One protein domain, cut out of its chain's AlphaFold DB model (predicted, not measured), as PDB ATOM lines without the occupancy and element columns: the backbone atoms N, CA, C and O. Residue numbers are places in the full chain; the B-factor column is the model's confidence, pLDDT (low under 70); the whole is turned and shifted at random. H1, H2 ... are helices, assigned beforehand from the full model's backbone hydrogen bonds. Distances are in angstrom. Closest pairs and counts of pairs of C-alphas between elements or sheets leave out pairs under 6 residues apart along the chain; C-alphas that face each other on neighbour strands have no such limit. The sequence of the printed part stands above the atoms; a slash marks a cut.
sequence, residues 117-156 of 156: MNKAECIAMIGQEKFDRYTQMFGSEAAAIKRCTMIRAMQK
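What this domain is: This is residues 117 to 156 of the 156 residues of an uncharacterized protein of Sulfurovum sp (UniProt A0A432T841). The longest helix, H3, makes the long axis of a small three-helix domain, and the two shorter helices, H1 and H2, fold over one side of it: H2 stands steeply over its first half, and H1 crosses its middle. The three helix centres make a triangle, and the chain turns sharply from H1 into H2 and again from H2 into H3. The printed part has 40 residues with three named helices in the order H1, H2, H3 and no named strand, and its class is all helix. The whole is compact, with a radius of gyration of the C-alphas of 9.0 A, and elongated, its C-alphas spanning 27 by 15 by 14 A.

How they stand to each other: H3, residues 141 to 154, touches both other helices. H2, residues 128 to 138, touches H3 at residues 141 to 147 of H3 alone; the closest C-alphas are those of Tyr 134 and Ala 144, 5.1 A apart. The lines of H2 and H3 stand at a steep tilt of 68 degrees, only just short of about perpendicular, and they run opposite ways. H1, residues 119 to 126, touches H3, with the C-alphas of Cys 122 and Cys 148 the closest at 5.6 A. H1 and H3 run the same way at a steep tilt of 47 degrees, their centres 9.6 A apart. H1 and H2 only just touch, with 3 pairs of C-alphas within 8 A, and they touch only at the corner by their link; the closest C-alphas are those of Ile 123 and Phe 131, 6.0 A apart. Their lines are about perpendicular, at 73 degrees. In H1, H2 and H3 every backbone O i to N i+4 pair is within hydrogen-bond range.

Where its parts are: H3 has 14 residues, Glu 141 to Met 154, and measures 20.2 A from C-alpha 141 at (-12.180, 39.981, 47.628) to C-alpha 154 at (-32.222, 40.739, 44.887). H2 has 11 residues, Gln 128 to Phe 138, and measures 15.3 A from first to last C-alpha. H1 has 8 residues, Lys 119 to Ile 126, and measures 10.8 A, beginning with C-alpha 119 at (-16.001, 44.710, 52.655).

The domain as a whole: The two C-alphas farthest apart are those of Gly 139 and Lys 156, at 27.3 A. The C-alphas of Met 117 and Lys 156, the first and last printed residues, are 15.4 A apart, and Lys 156 is the chain's last residue. The printed part has no cut. The link from H1 to H2, 1 residue, and the link from H2 to H3, 2 residues, are both tight. The mean pLDDT of the printed part is 88.0, and one printed residue, Lys 156, is under 70.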
ATOM      1  N   MET A 117     -19.803  48.624  47.251       73.88
ATOM      2  CA  MET A 117     -20.107  48.117  48.581       73.88
ATOM      3  C   MET A 117     -18.792  47.822  49.291       73.88
ATOM      4  O   MET A 117     -17.884  47.221  48.709       73.88
ATOM      5  N   ASN A 118     -18.686  48.244  50.546       87.31
ATOM      6  CA  ASN A 118     -17.464  48.037  51.308       87.31
ATOM      7  C   ASN A 118     -17.404  46.605  51.873       87.31
ATOM      8  O   ASN A 118     -18.437  45.978  52.125       87.31
ATOM      9  N   LYS A 119     -16.197  46.075  52.112       88.00
ATOM     10  CA  LYS A 119     -16.001  44.710  52.655       88.00
ATOM     11  C   LYS A 119     -16.792  44.482  53.950       88.00
ATOM     12  O   LYS A 119     -17.448  43.455  54.094       88.00
ATOM     13  N   ALA A 120     -16.785  45.466  54.850       89.88
ATOM     14  CA  ALA A 120     -17.520  45.409  56.113       89.88
ATOM     15  C   ALA A 120     -19.042  45.289  55.915       89.88
ATOM     16  O   ALA A 120     -19.690  44.519  56.616       89.88
ATOM     17  N   GLU A 121     -19.611  45.982  54.927       88.31
ATOM     18  CA  GLU A 121     -21.050  45.931  54.637       88.31
ATOM     19  C   GLU A 121     -21.461  44.566  54.069       88.31
ATOM     20  O   GLU A 121     -22.476  43.993  54.457       88.31
ATOM     21  N   CYS A 122     -20.636  44.012  53.182       89.56
ATOM     22  CA  CYS A 122     -20.824  42.684  52.602       89.56
ATOM     23  C   CYS A 122     -20.740  41.582  53.679       89.56
ATOM     24  O   CYS A 122     -21.571  40.670  53.702       89.56
ATOM     25  N   ILE A 123     -19.810  41.704  54.634       91.88
ATOM     26  CA  ILE A 123     -19.702  40.794  55.787       91.88
ATOM     27  C   ILE A 123     -20.885  40.960  56.747       91.88
ATOM     28  O   ILE A 123     -21.406  39.956  57.219       91.88
ATOM     29  N   ALA A 124     -21.350  42.181  57.012       91.75
ATOM     30  CA  ALA A 124     -22.523  42.400  57.859       91.75
ATOM     31  C   ALA A 124     -23.792  41.761  57.265       91.75
ATOM     32  O   ALA A 124     -24.634  41.255  57.999       91.75
ATOM     33  N   MET A 125     -23.908  41.745  55.933       88.06
ATOM     34  CA  MET A 125     -25.095  41.239  55.244       88.06
ATOM     35  C   MET A 125     -25.132  39.708  55.141       88.06
ATOM     36  O   MET A 125     -26.196  39.103  55.240       88.06
ATOM     37  N   ILE A 126     -23.983  39.065  54.904       89.19
ATOM     38  CA  ILE A 126     -23.924  37.623  54.604       89.19
ATOM     39  C   ILE A 126     -23.189  36.824  55.698       89.19
ATOM     40  O   ILE A 126     -23.361  35.610  55.801       89.19
ATOM     41  N   GLY A 127     -22.414  37.489  56.551       92.75
ATOM     42  CA  GLY A 127     -21.566  36.884  57.573       92.75
ATOM     43  C   GLY A 127     -20.152  36.580  57.073       92.75
ATOM     44  O   GLY A 127     -19.915  36.357  55.882       92.75
ATOM     45  N   GLN A 128     -19.202  36.538  58.012       91.75
ATOM     46  CA  GLN A 128     -17.774  36.361  57.723       91.75
ATOM     47  C   GLN A 128     -17.478  35.008  57.059       91.75
ATOM     48  O   GLN A 128     -16.787  34.960  56.050       91.75
ATOM     49  N   GLU A 129     -18.104  33.924  57.525       93.12
ATOM     50  CA  GLU A 129     -17.903  32.584  56.951       93.12
ATOM     51  C   GLU A 129     -18.339  32.483  55.479       93.12
ATOM     52  O   GLU A 129     -17.701  31.811  54.665       93.12
ATOM     53  N   LYS A 130     -19.440  33.151  55.111       91.31
ATOM     54  CA  LYS A 130     -19.936  33.147  53.727       91.31
ATOM     55  C   LYS A 130     -19.104  34.063  52.838       91.31
ATOM     56  O   LYS A 130     -18.877  33.713  51.680       91.31
ATOM     57  N   PHE A 131     -18.629  35.185  53.377       92.69
ATOM     58  CA  PHE A 131     -17.669  36.039  52.690       92.69
ATOM     59  C   PHE A 131     -16.389  35.264  52.364       92.69
ATOM     60  O   PHE A 131     -16.029  35.181  51.191       92.69
ATOM     61  N   ASP A 132     -15.800  34.596  53.361       93.69
ATOM     62  CA  ASP A 132     -14.569  33.812  53.217       93.69
ATOM     63  C   ASP A 132     -14.722  32.704  52.167       93.69
ATOM     64  O   ASP A 132     -13.856  32.507  51.305       93.69
ATOM     65  N   ARG A 133     -15.881  32.037  52.155       93.19
ATOM     66  CA  ARG A 133     -16.220  31.036  51.139       93.19
ATOM     67  C   ARG A 133     -16.320  31.636  49.735       93.19
ATOM     68  O   ARG A 133     -15.870  31.006  48.777       93.19
ATOM     69  N   TYR A 134     -16.894  32.829  49.578       90.94
ATOM     70  CA  TYR A 134     -16.954  33.502  48.277       90.94
ATOM     71  C   TYR A 134     -15.576  33.954  47.800       90.94
ATOM     72  O   TYR A 134     -15.250  33.740  46.635       90.94
ATOM     73  N   THR A 135     -14.728  34.476  48.681       92.50
ATOM     74  CA  THR A 135     -13.326  34.758  48.344       92.50
ATOM     75  C   THR A 135     -12.568  33.504  47.930       92.50
ATOM     76  O   THR A 135     -11.816  33.556  46.962       92.50
ATOM     77  N   GLN A 136     -12.800  32.361  48.583       93.06
ATOM     78  CA  GLN A 136     -12.151  31.100  48.219       93.06
ATOM     79  C   GLN A 136     -12.618  30.570  46.853       93.06
ATOM     80  O   GLN A 136     -11.817  30.016  46.108       93.06
ATOM     81  N   MET A 137     -13.897  30.749  46.505       90.31
ATOM     82  CA  MET A 137     -14.443  30.297  45.218       90.31
ATOM     83  C   MET A 137     -14.080  31.215  44.048       90.31
ATOM     84  O   MET A 137     -13.858  30.727  42.944       90.31
ATOM     85  N   PHE A 138     -14.034  32.531  44.269       89.50
ATOM     86  CA  PHE A 138     -13.775  33.513  43.211       89.50
ATOM     87  C   PHE A 138     -12.336  34.051  43.200       89.50
ATOM     88  O   PHE A 138     -11.992  34.870  42.348       89.50
ATOM     89  N   GLY A 139     -11.500  33.621  44.149       86.31
ATOM     90  CA  GLY A 139     -10.074  33.945  44.220       86.31
ATOM     91  C   GLY A 139      -9.750  35.419  44.480       86.31
ATOM     92  O   GLY A 139      -8.589  35.804  44.391       86.31
ATOM     93  N   SER A 140     -10.743  36.267  44.769       87.81
ATOM     94  CA  SER A 140     -10.536  37.695  45.027       87.81
ATOM     95  C   SER A 140     -11.627  38.289  45.917       87.81
ATOM     96  O   SER A 140     -12.806  37.936  45.816       87.81
ATOM     97  N   GLU A 141     -11.242  39.244  46.767       87.31
ATOM     98  CA  GLU A 141     -12.180  39.981  47.628       87.31
ATOM     99  C   GLU A 141     -13.158  40.828  46.804       87.31
ATOM    100  O   GLU A 141     -14.351  40.881  47.098       87.31
ATOM    101  N   ALA A 142     -12.681  41.409  45.700       88.44
ATOM    102  CA  ALA A 142     -13.503  42.198  44.787       88.44
ATOM    103  C   ALA A 142     -14.648  41.382  44.160       88.44
ATOM    104  O   ALA A 142     -15.745  41.903  43.957       88.44
ATOM    105  N   ALA A 143     -14.433  40.095  43.868       87.56
ATOM    106  CA  ALA A 143     -15.482  39.236  43.326       87.56
ATOM    107  C   ALA A 143     -16.524  38.836  44.383       87.56
ATOM    108  O   ALA A 143     -17.716  38.786  44.072       87.56
ATOM    109  N   ALA A 144     -16.109  38.624  45.636       88.56
ATOM    110  CA  ALA A 144     -17.038  38.408  46.747       88.56
ATOM    111  C   ALA A 144     -17.933  39.639  46.975       88.56
ATOM    112  O   ALA A 144     -19.151  39.503  47.103       88.56
ATOM    113  N   ILE A 145     -17.358  40.845  46.898       91.44
ATOM    114  CA  ILE A 145     -18.102  42.110  46.971       91.44
ATOM    115  C   ILE A 145     -19.117  42.223  45.822       91.44
ATOM    116  O   ILE A 145     -20.280  42.536  46.069       91.44
ATOM    117  N   LYS A 146     -18.744  41.884  44.580       90.75
ATOM    118  CA  LYS A 146     -19.689  41.847  43.441       90.75
ATOM    119  C   LYS A 146     -20.835  40.854  43.648       90.75
ATOM    120  O   LYS A 146     -21.952  41.074  43.187       90.75
ATOM    121  N   ARG A 147     -20.591  39.737  44.337       88.75
ATOM    122  CA  ARG A 147     -21.661  38.793  44.679       88.75
ATOM    123  C   ARG A 147     -22.592  39.379  45.738       88.75
ATOM    124  O   ARG A 147     -23.805  39.245  45.600       88.75
ATOM    125  N   CYS A 148     -22.043  40.066  46.736       89.62
ATOM    126  CA  CYS A 148     -22.823  40.797  47.733       89.62
ATOM    127  C   CYS A 148     -23.687  41.899  47.117       89.62
ATOM    128  O   CYS A 148     -24.848  42.032  47.490       89.62
ATOM    129  N   THR A 149     -23.176  42.663  46.148       89.31
ATOM    130  CA  THR A 149     -23.963  43.714  45.484       89.31
ATOM    131  C   THR A 149     -25.142  43.136  44.709       89.31
ATOM    132  O   THR A 149     -26.247  43.663  44.813       89.31
ATOM    133  N   MET A 150     -24.944  42.012  44.014       87.88
ATOM    134  CA  MET A 150     -26.041  41.297  43.356       87.88
ATOM    135  C   MET A 150     -27.067  40.768  44.360       87.88
ATOM    136  O   MET A 150     -28.261  40.960  44.168       87.88
ATOM    137  N   ILE A 151     -26.623  40.149  45.458       88.00
ATOM    138  CA  ILE A 151     -27.528  39.641  46.501       88.00
ATOM    139  C   ILE A 151     -28.341  40.785  47.118       88.00
ATOM    140  O   ILE A 151     -29.549  40.652  47.279       88.00
ATOM    141  N   ARG A 152     -27.710  41.932  47.392       86.56
ATOM    142  CA  ARG A 152     -28.395  43.132  47.891       86.56
ATOM    143  C   ARG A 152     -29.442  43.653  46.909       86.56
ATOM    144  O   ARG A 152     -30.496  44.098  47.340       86.56
ATOM    145  N   ALA A 153     -29.161  43.595  45.607       85.44
ATOM    146  CA  ALA A 153     -30.119  43.984  44.576       85.44
ATOM    147  C   ALA A 153     -31.318  43.022  44.476       85.44
ATOM    148  O   ALA A 153     -32.384  43.447  44.054       85.44
ATOM    149  N   MET A 154     -31.157  41.754  44.879       82.06
ATOM    150  CA  MET A 154     -32.222  40.739  44.887       82.06
ATOM    151  C   MET A 154     -33.028  40.682  46.195       82.06
ATOM    152  O   MET A 154     -34.100  40.093  46.211       82.06
ATOM    153  N   GLN A 155     -32.499  41.219  47.297       77.12
ATOM    154  CA  GLN A 155     -33.171  41.265  48.607       77.12
ATOM    155  C   GLN A 155     -34.043  42.516  48.798       77.12
ATOM    156  O   GLN A 155     -34.568  42.737  49.889       77.12
ATOM    157  N   LYS A 156     -34.154  43.344  47.760       55.75
ATOM    158  CA  LYS A 156     -35.037  44.505  47.701       55.75
ATOM    159  C   LYS A 156     -36.346  44.112  47.031       55.75
ATOM    160  O   LYS A 156     -37.383  44.644  47.472       55.75
TER     161      LYS A 156